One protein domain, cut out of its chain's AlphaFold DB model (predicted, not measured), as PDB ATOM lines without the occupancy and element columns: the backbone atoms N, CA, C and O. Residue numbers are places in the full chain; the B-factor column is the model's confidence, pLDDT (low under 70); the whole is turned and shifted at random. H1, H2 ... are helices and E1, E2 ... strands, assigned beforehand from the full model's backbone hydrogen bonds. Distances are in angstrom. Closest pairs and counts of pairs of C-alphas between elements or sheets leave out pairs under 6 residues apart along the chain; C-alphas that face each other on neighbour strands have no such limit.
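AT A GLANCE: This is residues 304 to 388 of the 856 residues of the protein "F-box domain-containing protein" of Talaromyces rugulosus (UniProt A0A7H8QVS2). Two helical hairpins, H1 with H2 and H3 with H4, pack side by side through H1 and H3, and two loop-like fingers reach from them to the same side: the strand hairpin E1 and E2, and residues 304 to 318. The last stretch, residues 375 to 388, folds back from H4 toward the side where E1 and E2 lie. The printed part has 85 residues, with under half in named elements, which follow as H1, H2, E1, E2, H3, H4; the class is mostly helix, and the one sheet is E1 - E2, antiparallel. The whole is compact, with a radius of gyration of the C-alphas of 12.5 A and spans of 35 by 27 by 21 A.

IN THESE COORDINATES: E1 is residues 346 to 348 and E2 is residues 351 to 353. H3, residues 356 to 362, measures 10.0 A, as does H1, residues 319 to 325, which begins at C-alpha 319 (8.152, -93.060, 52.934). H2, residues 329 to 337, measures 12.3 A. H4, residues 366 to 374, measures 12.0 A and ends at C-alpha 374 (21.524, -107.791, 51.766).

HOW THE PARTS SIT: In the hairpin of E1 and E2, N 353 and O 346 are 2.7 A apart, within hydrogen-bond range. H1 and H3 touch at Cys 321 and Cys 356, their closest C-alphas, 4.6 A apart, with a shallow tilt of 7 degrees, the same way. H1 and H2 form a helical hairpin and touch, closest at the C-alphas of Ala 323 and Val 332, 5.8 A. H3 and H4 form another and touch, closest at the C-alphas of Ala 360 and Leu 369, 6.2 A, at a tilt of 37 degrees, only just steep. H2 and H4 only just touch, with 3 pairs of C-alphas within 8 A, closest at Val 329 and Ile 368, 6.7 A. In H1, H2, H3 and H4 every O i to N i+4 pair is within hydrogen-bond range.

THE WHOLE: The two farthest C-alphas, of Leu 312 and Asn 374, are 37.7 A apart. The printed part has no cut, and no link between named elements is long. Mean pLDDT of the printed part is 73.6; residues 305 to 316, 347 to 355, 362 to 364 and 379 to 388 are under 70.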
ATOM      1  N   LEU A 304       9.566 -90.996  45.747       76.31
ATOM      2  CA  LEU A 304       9.695 -91.976  46.822       76.31
ATOM      3  C   LEU A 304      10.776 -91.610  47.843       76.31
ATOM      4  O   LEU A 304      10.846 -92.266  48.885       76.31
ATOM      5  N   GLU A 305      11.621 -90.610  47.570       68.88
ATOM      6  CA  GLU A 305      12.655 -90.193  48.523       68.88
ATOM      7  C   GLU A 305      12.116 -89.215  49.560       68.88
ATOM      8  O   GLU A 305      12.409 -89.367  50.743       68.88
ATOM      9  N   TYR A 306      11.286 -88.254  49.157       66.25
ATOM     10  CA  TYR A 306      10.816 -87.222  50.073       66.25
ATOM     11  C   TYR A 306       9.315 -87.011  49.960       66.25
ATOM     12  O   TYR A 306       8.786 -86.671  48.905       66.25
ATOM     13  N   ALA A 307       8.624 -87.135  51.091       62.94
ATOM     14  CA  ALA A 307       7.248 -86.696  51.225       62.94
ATOM     15  C   ALA A 307       7.162 -85.661  52.354       62.94
ATOM     16  O   ALA A 307       7.710 -85.848  53.441       62.94
ATOM     17  N   ARG A 308       6.514 -84.522  52.086       59.09
ATOM     18  CA  ARG A 308       6.320 -83.475  53.099       59.09
ATOM     19  C   ARG A 308       5.248 -83.926  54.086       59.09
ATOM     20  O   ARG A 308       4.131 -84.212  53.669       59.09
ATOM     21  N   GLU A 309       5.587 -83.959  55.373       52.50
ATOM     22  CA  GLU A 309       4.654 -84.329  56.448       52.50
ATOM     23  C   GLU A 309       3.834 -83.113  56.926       52.50
ATOM     24  O   GLU A 309       2.714 -83.270  57.407       52.50
ATOM     25  N   SER A 310       4.345 -81.887  56.730       52.75
ATOM     26  CA  SER A 310       3.660 -80.631  57.063       52.75
ATOM     27  C   SER A 310       4.149 -79.449  56.207       52.75
ATOM     28  O   SER A 310       5.229 -79.468  55.627       52.75
ATOM     29  N   ALA A 311       3.324 -78.407  56.100       50.06
ATOM     30  CA  ALA A 311       3.651 -77.106  55.496       50.06
ATOM     31  C   ALA A 311       3.818 -76.007  56.562       50.06
ATOM     32  O   ALA A 311       4.248 -74.903  56.239       50.06
ATOM     33  N   LEU A 312       3.444 -76.299  57.814       49.06
ATOM     34  CA  LEU A 312       3.650 -75.431  58.981       49.06
ATOM     35  C   LEU A 312       4.949 -75.775  59.725       49.06
ATOM     36  O   LEU A 312       5.468 -74.945  60.463       49.06
ATOM     37  N   GLU A 313       5.471 -76.979  59.504       53.25
ATOM     38  CA  GLU A 313       6.739 -77.482  60.020       53.25
ATOM     39  C   GLU A 313       7.497 -78.012  58.797       53.25
ATOM     40  O   GLU A 313       6.932 -78.789  58.031       53.25
ATOM     41  N   GLU A 314       8.730 -77.560  58.554       54.78
ATOM     42  CA  GLU A 314       9.567 -77.957  57.405       54.78
ATOM     43  C   GLU A 314      10.079 -79.411  57.530       54.78
ATOM     44  O   GLU A 314      11.238 -79.697  57.248       54.78
ATOM     45  N   GLN A 315       9.226 -80.335  57.987       64.88
ATOM     46  CA  GLN A 315       9.553 -81.741  58.183       64.88
ATOM     47  C   GLN A 315       9.416 -82.516  56.870       64.88
ATOM     48  O   GLN A 315       8.340 -82.581  56.258       64.88
ATOM     49  N   ILE A 316      10.524 -83.113  56.441       67.94
ATOM     50  CA  ILE A 316      10.614 -83.945  55.247       67.94
ATOM     51  C   ILE A 316      10.940 -85.366  55.703       67.94
ATOM     52  O   ILE A 316      12.044 -85.625  56.179       67.94
ATOM     53  N   THR A 317       9.979 -86.276  55.538       74.00
ATOM     54  CA  THR A 317      10.090 -87.668  55.990       74.00
ATOM     55  C   THR A 317      10.060 -88.606  54.786       74.00
ATOM     56  O   THR A 317       9.169 -88.526  53.935       74.00
ATOM     57  N   GLN A 318      11.001 -89.543  54.717       81.44
ATOM     58  CA  GLN A 318      11.034 -90.563  53.677       81.44
ATOM     59  C   GLN A 318       9.897 -91.587  53.897       81.44
ATOM     60  O   GLN A 318       9.729 -92.111  55.005       81.44
ATOM     61  N   PRO A 319       9.134 -91.973  52.855       84.88
ATOM     62  CA  PRO A 319       8.152 -93.060  52.934       84.88
ATOM     63  C   PRO A 319       8.740 -94.361  53.504       84.88
ATOM     64  O   PRO A 319       8.102 -95.039  54.314       84.88
ATOM     65  N   LEU A 320       9.988 -94.680  53.144       87.81
ATOM     66  CA  LEU A 320      10.728 -95.817  53.692       87.81
ATOM     67  C   LEU A 320      10.866 -95.730  55.222       87.81
ATOM     68  O   LEU A 320      10.668 -96.741  55.891       87.81
ATOM     69  N   CYS A 321      11.091 -94.539  55.787       84.44
ATOM     70  CA  CYS A 321      11.220 -94.332  57.234       84.44
ATOM     71  C   CYS A 321       9.914 -94.682  57.947       84.44
ATOM     72  O   CYS A 321       9.897 -95.396  58.948       84.44
ATOM     73  N   ILE A 322       8.781 -94.267  57.377       84.94
ATOM     74  CA  ILE A 322       7.450 -94.599  57.899       84.94
ATOM     75  C   ILE A 322       7.201 -96.110  57.842       84.94
ATOM     76  O   ILE A 322       6.662 -96.679  58.796       84.94
ATOM     77  N   ALA A 323       7.593 -96.772  56.748       88.81
ATOM     78  CA  ALA A 323       7.463 -98.222  56.612       88.81
ATOM     79  C   ALA A 323       8.284 -98.969  57.676       88.81
ATOM     80  O   ALA A 323       7.783 -99.937  58.252       88.81
ATOM     81  N   VAL A 324       9.494 -98.483  57.981       87.19
ATOM     82  CA  VAL A 324      10.352 -99.001  59.058       87.19
ATOM     83  C   VAL A 324       9.715 -98.771  60.430       87.19
ATOM     84  O   VAL A 324       9.454 -99.744  61.130       87.19
ATOM     85  N   LYS A 325       9.330 -97.531  60.771       83.56
ATOM     86  CA  LYS A 325       8.661 -97.172  62.045       83.56
ATOM     87  C   LYS A 325       7.416 -98.009  62.332       83.56
ATOM     88  O   LYS A 325       7.044 -98.230  63.483       83.56
ATOM     89  N   LYS A 326       6.698 -98.415  61.281       86.00
ATOM     90  CA  LYS A 326       5.475 -99.227  61.377       86.00
ATOM     91  C   LYS A 326       5.706-100.726  61.186       86.00
ATOM     92  O   LYS A 326       4.740-101.478  61.291       86.00
ATOM     93  N   ARG A 327       6.955-101.157  60.974       87.94
ATOM     94  CA  ARG A 327       7.377-102.556  60.789       87.94
ATOM     95  C   ARG A 327       6.720-103.250  59.592       87.94
ATOM     96  O   ARG A 327       6.476-104.457  59.603       87.94
ATOM     97  N   HIS A 328       6.438-102.501  58.527       90.88
ATOM     98  CA  HIS A 328       5.822-103.035  57.309       90.88
ATOM     99  C   HIS A 328       6.882-103.635  56.379       90.88
ATOM    100  O   HIS A 328       7.226-103.050  55.355       90.88
ATOM    101  N   VAL A 329       7.399-104.821  56.719       90.75
ATOM    102  CA  VAL A 329       8.516-105.483  56.007       90.75
ATOM    103  C   VAL A 329       8.282-105.612  54.496       90.75
ATOM    104  O   VAL A 329       9.193-105.361  53.705       90.75
ATOM    105  N   SER A 330       7.067-105.965  54.065       89.62
ATOM    106  CA  SER A 330       6.730-106.064  52.635       89.62
ATOM    107  C   SER A 330       6.855-104.721  51.914       89.62
ATOM    108  O   SER A 330       7.369-104.670  50.800       89.62
ATOM    109  N   LEU A 331       6.444-103.627  52.568       91.19
ATOM    110  CA  LEU A 331       6.596-102.272  52.036       91.19
ATOM    111  C   LEU A 331       8.056-101.825  52.031       91.19
ATOM    112  O   LEU A 331       8.477-101.203  51.065       91.19
ATOM    113  N   VAL A 332       8.839-102.181  53.053       92.06
ATOM    114  CA  VAL A 332      10.287-101.917  53.077       92.06
ATOM    115  C   VAL A 332      10.965-102.564  51.870       92.06
ATOM    116  O   VAL A 332      11.676-101.886  51.139       92.06
ATOM    117  N   ARG A 333      10.707-103.854  51.603       91.50
ATOM    118  CA  ARG A 333      11.267-104.545  50.425       91.50
ATOM    119  C   ARG A 333      10.860-103.854  49.127       91.50
ATOM    120  O   ARG A 333      11.714-103.581  48.295       91.50
ATOM    121  N   LEU A 334       9.576-103.535  49.003       91.69
ATOM    122  CA  LEU A 334       9.017-102.897  47.821       91.69
ATOM    123  C   LEU A 334       9.619-101.508  47.559       91.69
ATOM    124  O   LEU A 334      10.012-101.219  46.436       91.69
ATOM    125  N   LEU A 335       9.741-100.664  48.581       89.81
ATOM    126  CA  LEU A 335      10.323 -99.326  48.445       89.81
ATOM    127  C   LEU A 335      11.821 -99.389  48.095       89.81
ATOM    128  O   LEU A 335      12.277 -98.640  47.233       89.81
ATOM    129  N   LEU A 336      12.572-100.328  48.683       89.25
ATOM    130  CA  LEU A 336      13.975-100.574  48.322       89.25
ATOM    131  C   LEU A 336      14.127-101.093  46.883       89.25
ATOM    132  O   LEU A 336      15.050-100.688  46.181       89.25
ATOM    133  N   ASP A 337      13.232-101.977  46.428       89.44
ATOM    134  CA  ASP A 337      13.224-102.497  45.051       89.44
ATOM    135  C   ASP A 337      13.000-101.384  44.014       89.44
ATOM    136  O   ASP A 337      13.493-101.479  42.890       89.44
ATOM    137  N   HIS A 338      12.301-100.315  44.406       87.12
ATOM    138  CA  HIS A 338      12.047 -99.130  43.587       87.12
ATOM    139  C   HIS A 338      13.071 -97.996  43.785       87.12
ATOM    140  O   HIS A 338      12.849 -96.889  43.300       87.12
ATOM    141  N   GLY A 339      14.210 -98.269  44.433       83.38
ATOM    142  CA  GLY A 339      15.360 -97.357  44.474       83.38
ATOM    143  C   GLY A 339      15.410 -96.393  45.660       83.38
ATOM    144  O   GLY A 339      16.258 -95.505  45.657       83.38
ATOM    145  N   CYS A 340      14.560 -96.559  46.681       85.44
ATOM    146  CA  CYS A 340      14.666 -95.765  47.911       85.44
ATOM    147  C   CYS A 340      15.974 -96.079  48.646       85.44
ATOM    148  O   CYS A 340      16.249 -97.244  48.944       85.44
ATOM    149  N   ASN A 341      16.747 -95.053  49.004       83.31
ATOM    150  CA  ASN A 341      17.966 -95.223  49.788       83.31
ATOM    151  C   ASN A 341      17.665 -95.138  51.304       83.31
ATOM    152  O   ASN A 341      17.198 -94.094  51.753       83.31
ATOM    153  N   PRO A 342      17.922 -96.188  52.115       83.00
ATOM    154  CA  PRO A 342      17.708 -96.181  53.569       83.00
ATOM    155  C   PRO A 342      18.707 -95.317  54.353       83.00
ATOM    156  O   PRO A 342      18.527 -95.138  55.560       83.00
ATOM    157  N   LEU A 343      19.769 -94.837  53.694       77.50
ATOM    158  CA  LEU A 343      20.811 -93.989  54.281       77.50
ATOM    159  C   LEU A 343      20.517 -92.494  54.123       77.50
ATOM    160  O   LEU A 343      21.180 -91.675  54.752       77.50
ATOM    161  N   THR A 344      19.542 -92.136  53.288       78.19
ATOM    162  CA  THR A 344      19.112 -90.748  53.131       78.19
ATOM    163  C   THR A 344      18.456 -90.277  54.440       78.19
ATOM    164  O   THR A 344      17.581 -90.978  54.958       78.19
ATOM    165  N   PRO A 345      18.892 -89.146  55.030       71.50
ATOM    166  CA  PRO A 345      18.306 -88.634  56.263       71.50
ATOM    167  C   PRO A 345      16.937 -87.985  56.015       71.50
ATOM    168  O   PRO A 345      16.700 -87.384  54.966       71.50
ATOM    169  N   ASP A 346      16.065 -88.068  57.021       72.00
ATOM    170  CA  ASP A 346      14.889 -87.196  57.124       72.00
ATOM    171  C   ASP A 346      15.363 -85.763  57.470       72.00
ATOM    172  O   ASP A 346      16.509 -85.567  57.871       72.00
ATOM    173  N   TYR A 347      14.517 -84.739  57.359       69.75
ATOM    174  CA  TYR A 347      14.856 -83.363  57.763       69.75
ATOM    175  C   TYR A 347      13.786 -82.793  58.692       69.75
ATOM    176  O   TYR A 347      12.607 -82.873  58.366       69.75
ATOM    177  N   ASP A 348      14.204 -82.178  59.803       64.62
ATOM    178  CA  ASP A 348      13.359 -81.408  60.728       64.62
ATOM    179  C   ASP A 348      13.869 -79.947  60.811       64.62
ATOM    180  O   ASP A 348      14.904 -79.602  60.237       64.62
ATOM    181  N   TYR A 349      13.185 -79.076  61.571       59.97
ATOM    182  CA  TYR A 349      13.594 -77.670  61.785       59.97
ATOM    183  C   TYR A 349      15.023 -77.523  62.351       59.97
ATOM    184  O   TYR A 349      15.709 -76.543  62.066       59.97
ATOM    185  N   ASP A 350      15.483 -78.513  63.121       59.38
ATOM    186  CA  ASP A 350      16.803 -78.529  63.763       59.38
ATOM    187  C   ASP A 350      17.921 -79.121  62.868       59.38
ATOM    188  O   ASP A 350      19.072 -79.208  63.305       59.38
ATOM    189  N   GLY A 351      17.612 -79.523  61.625       65.12
ATOM    190  CA  GLY A 351      18.557 -80.116  60.668       65.12
ATOM    191  C   GLY A 351      18.213 -81.558  60.252       65.12
ATOM    192  O   GLY A 351      17.090 -82.017  60.476       65.12
ATOM    193  N   PRO A 352      19.151 -82.291  59.613       62.38
ATOM    194  CA  PRO A 352      18.919 -83.672  59.196       62.38
ATOM    195  C   PRO A 352      18.667 -84.579  60.412       62.38
ATOM    196  O   PRO A 352      19.438 -84.601  61.375       62.38
ATOM    197  N   ARG A 353      17.579 -85.342  60.354       66.00
ATOM    198  CA  ARG A 353      17.194 -86.388  61.300       66.00
ATOM    199  C   ARG A 353      17.711 -87.745  60.809       66.00
ATOM    200  O   ARG A 353      17.940 -87.963  59.624       66.00
ATOM    201  N   MET A 354      17.927 -88.662  61.750       64.94
ATOM    202  CA  MET A 354      18.555 -89.962  61.488       64.94
ATOM    203  C   MET A 354      17.781 -90.760  60.424       64.94
ATOM    204  O   MET A 354      16.554 -90.814  60.470       64.94
ATOM    205  N   GLY A 355      18.497 -91.362  59.469       69.56
ATOM    206  CA  GLY A 355      17.897 -92.095  58.350       69.56
ATOM    207  C   GLY A 355      17.179 -93.388  58.759       69.56
ATOM    208  O   GLY A 355      17.315 -93.884  59.880       69.56
ATOM    209  N   CYS A 356      16.443 -93.985  57.818       75.62
ATOM    210  CA  CYS A 356      15.636 -95.199  58.018       75.62
ATOM    211  C   CYS A 356      16.413 -96.375  58.633       75.62
ATOM    212  O   CYS A 356      15.854 -97.172  59.389       75.62
ATOM    213  N   ALA A 357      17.699 -96.502  58.294       74.88
ATOM    214  CA  ALA A 357      18.573 -97.528  58.854       74.88
ATOM    215  C   ALA A 357      18.798 -97.369  60.367       74.88
ATOM    216  O   ALA A 357      18.893 -98.371  61.073       74.88
ATOM    217  N   TRP A 358      18.830 -96.134  60.873       72.62
ATOM    218  CA  TRP A 358      18.933 -95.858  62.306       72.62
ATOM    219  C   TRP A 358      17.667 -96.251  63.051       72.62
ATOM    220  O   TRP A 358      17.720 -96.941  64.063       72.62
ATOM    221  N   GLU A 359      16.517 -95.848  62.518       73.81
ATOM    222  CA  GLU A 359      15.217 -96.161  63.105       73.81
ATOM    223  C   GLU A 359      14.985 -97.678  63.180       73.81
ATOM    224  O   GLU A 359      14.483 -98.181  64.183       73.81
ATOM    225  N   ALA A 360      15.420 -98.428  62.160       76.75
ATOM    226  CA  ALA A 360      15.391 -99.889  62.190       76.75
ATOM    227  C   ALA A 360      16.272-100.468  63.309       76.75
ATOM    228  O   ALA A 360      15.928-101.495  63.891       76.75
ATOM    229  N   ALA A 361      17.398 -99.821  63.622       70.31
ATOM    230  CA  ALA A 361      18.279-100.242  64.704       70.31
ATOM    231  C   ALA A 361      17.715 -99.893  66.090       70.31
ATOM    232  O   ALA A 361      17.705-100.768  66.954       70.31
ATOM    233  N   ALA A 362      17.176 -98.684  66.281       66.81
ATOM    234  CA  ALA A 362      16.501 -98.273  67.519       66.81
ATOM    235  C   ALA A 362      15.274 -99.149  67.814       66.81
ATOM    236  O   ALA A 362      15.131 -99.704  68.897       66.81
ATOM    237  N   GLY A 363      14.442 -99.397  66.799       68.31
ATOM    238  CA  GLY A 363      13.283-100.285  66.901       68.31
ATOM    239  C   GLY A 363      13.617-101.774  67.069       68.31
ATOM    240  O   GLY A 363      12.698-102.590  67.148       68.31
ATOM    241  N   THR A 364      14.900-102.156  67.129       67.62
ATOM    242  CA  THR A 364      15.400-103.546  67.200       67.62
ATOM    243  C   THR A 364      14.968-104.446  66.031       67.62
ATOM    244  O   THR A 364      14.903-105.673  66.134       67.62
ATOM    245  N   ASP A 365      14.703-103.859  64.865       79.12
ATOM    246  CA  ASP A 365      14.225-104.566  63.680       79.12
ATOM    247  C   ASP A 365      15.365-105.192  62.869       79.12
ATOM    248  O   ASP A 365      15.680-104.805  61.739       79.12
ATOM    249  N   LEU A 366      15.943-106.255  63.432       78.38
ATOM    250  CA  LEU A 366      16.998-107.058  62.807       78.38
ATOM    251  C   LEU A 366      16.644-107.566  61.406       78.38
ATOM    252  O   LEU A 366      17.525-107.682  60.554       78.38
ATOM    253  N   GLU A 367      15.377-107.899  61.156       83.62
ATOM    254  CA  GLU A 367      14.942-108.337  59.829       83.62
ATOM    255  C   GLU A 367      15.115-107.215  58.800       83.62
ATOM    256  O   GLU A 367      15.673-107.448  57.729       83.62
ATOM    257  N   ILE A 368      14.702-105.993  59.141       85.81
ATOM    258  CA  ILE A 368      14.801-104.817  58.272       85.81
ATOM    259  C   ILE A 368      16.268-104.437  58.051       85.81
ATOM    260  O   ILE A 368      16.679-104.245  56.907       85.81
ATOM    261  N   LEU A 369      17.084-104.437  59.107       83.94
ATOM    262  CA  LEU A 369      18.524-104.190  58.991       83.94
ATOM    263  C   LEU A 369      19.220-105.207  58.078       83.94
ATOM    264  O   LEU A 369      20.016-104.835  57.218       83.94
ATOM    265  N   ARG A 370      18.887-106.500  58.200       82.50
ATOM    266  CA  ARG A 370      19.408-107.536  57.294       82.50
ATOM    267  C   ARG A 370      18.967-107.308  55.853       82.50
ATOM    268  O   ARG A 370      19.739-107.596  54.946       82.50
ATOM    269  N   ILE A 371      17.748-106.815  55.622       86.69
ATOM    270  CA  ILE A 371      17.281-106.464  54.274       86.69
ATOM    271  C   ILE A 371      18.134-105.331  53.694       86.69
ATOM    272  O   ILE A 371      18.548-105.450  52.543       86.69
ATOM    273  N   PHE A 372      18.432-104.288  54.475       86.56
ATOM    274  CA  PHE A 372      19.294-103.187  54.034       86.56
ATOM    275  C   PHE A 372      20.689-103.686  53.636       86.56
ATOM    276  O   PHE A 372      21.108-103.458  52.501       86.56
ATOM    277  N   ILE A 373      21.344-104.477  54.491       80.12
ATOM    278  CA  ILE A 373      22.678-105.025  54.190       80.12
ATOM    279  C   ILE A 373      22.651-105.985  52.998       80.12
ATOM    280  O   ILE A 373      23.492-105.890  52.108       80.12
ATOM    281  N   ASN A 374      21.656-106.874  52.907       83.75
ATOM    282  CA  ASN A 374      21.524-107.791  51.766       83.75
ATOM    283  C   ASN A 374      21.304-107.058  50.433       83.75
ATOM    284  O   ASN A 374      21.605-107.605  49.374       83.75
ATOM    285  N   LYS A 375      20.754-105.838  50.475       84.12
ATOM    286  CA  LYS A 375      20.604-104.953  49.315       84.12
ATOM    287  C   LYS A 375      21.864-104.136  49.005       84.12
ATOM    288  O   LYS A 375      21.862-103.411  48.017       84.12
ATOM    289  N   GLY A 376      22.929-104.297  49.791       80.25
ATOM    290  CA  GLY A 376      24.207-103.610  49.618       80.25
ATOM    291  C   GLY A 376      24.284-102.249  50.308       80.25
ATOM    292  O   GLY A 376      25.211-101.496  50.031       80.25
ATOM    293  N   PHE A 377      23.330-101.914  51.183       80.94
ATOM    294  CA  PHE A 377      23.408-100.705  51.998       80.94
ATOM    295  C   PHE A 377      24.192-101.001  53.276       80.94
ATOM    296  O   PHE A 377      23.753-101.799  54.104       80.94
ATOM    297  N   GLU A 378      25.332-100.341  53.439       73.69
ATOM    298  CA  GLU A 378      26.158-100.401  54.644       73.69
ATOM    299  C   GLU A 378      25.900 -99.128  55.467       73.69
ATOM    300  O   GLU A 378      26.467 -98.081  55.153       73.69
ATOM    301  N   PRO A 379      24.981 -99.156  56.455       69.94
ATOM    302  CA  PRO A 379      24.727 -97.989  57.279       69.94
ATOM    303  C   PRO A 379      25.933 -97.687  58.154       69.94
ATOM    304  O   PRO A 379      26.305 -98.480  59.020       69.94
ATOM    305  N   ASP A 380      26.515 -96.515  57.932       67.19
ATOM    306  CA  ASP A 380      27.528 -95.985  58.822       67.19
ATOM    307  C   ASP A 380      26.852 -95.352  60.040       67.19
ATOM    308  O   ASP A 380      26.149 -94.344  59.961       67.19
ATOM    309  N   PHE A 381      27.064 -95.982  61.186       63.78
ATOM    310  CA  PHE A 381      26.610 -95.503  62.480       63.78
ATOM    311  C   PHE A 381      27.745 -94.810  63.243       63.78
ATOM    312  O   PHE A 381      27.745 -94.842  64.469       63.78
ATOM    313  N   SER A 382      28.731 -94.245  62.543       53.62
ATOM    314  CA  SER A 382      29.864 -93.513  63.121       53.62
ATOM    315  C   SER A 382      29.979 -92.060  62.636       53.62
ATOM    316  O   SER A 382      30.871 -91.348  63.095       53.62
ATOM    317  N   ASP A 383      29.079 -91.601  61.751       52.09
ATOM    318  CA  ASP A 383      29.173 -90.282  61.110       52.09
ATOM    319  C   ASP A 383      29.181 -89.116  62.133       52.09
ATOM    320  O   ASP A 383      28.169 -88.842  62.801       52.09
ATOM    321  N   PRO A 384      30.295 -88.362  62.232       46.38
ATOM    322  CA  PRO A 384      30.446 -87.246  63.157       46.38
ATOM    323  C   PRO A 384      29.612 -86.009  62.784       46.38
ATOM    324  O   PRO A 384      29.494 -85.104  63.609       46.38
ATOM    325  N   ALA A 385      28.975 -85.935  61.609       48.66
ATOM    326  CA  ALA A 385      28.013 -84.868  61.298       48.66
ATOM    327  C   ALA A 385      26.820 -84.851  62.280       48.66
ATOM    328  O   ALA A 385      26.159 -83.824  62.450       48.66
ATOM    329  N   TYR A 386      26.612 -85.954  63.006       53.62
ATOM    330  CA  TYR A 386      25.625 -86.103  64.072       53.62
ATOM    331  C   TYR A 386      26.242 -86.031  65.483       53.62
ATOM    332  O   TYR A 386      25.673 -86.621  66.401       53.62
ATOM    333  N   SER A 387      27.355 -85.287  65.650       40.41
ATOM    334  CA  SER A 387      28.219 -85.031  66.839       40.41
ATOM    335  C   SER A 387      27.525 -84.545  68.138       40.41
ATOM    336  O   SER A 387      28.040 -83.730  68.905       40.41
ATOM    337  N   TYR A 388      26.378 -85.101  68.484       45.75
ATOM    338  CA  TYR A 388      26.097 -85.404  69.874       45.75
ATOM    339  C   TYR A 388      26.497 -86.865  70.067       45.75
ATOM    340  O   TYR A 388      25.723 -87.773  69.765       45.75
TER     341      TYR A 388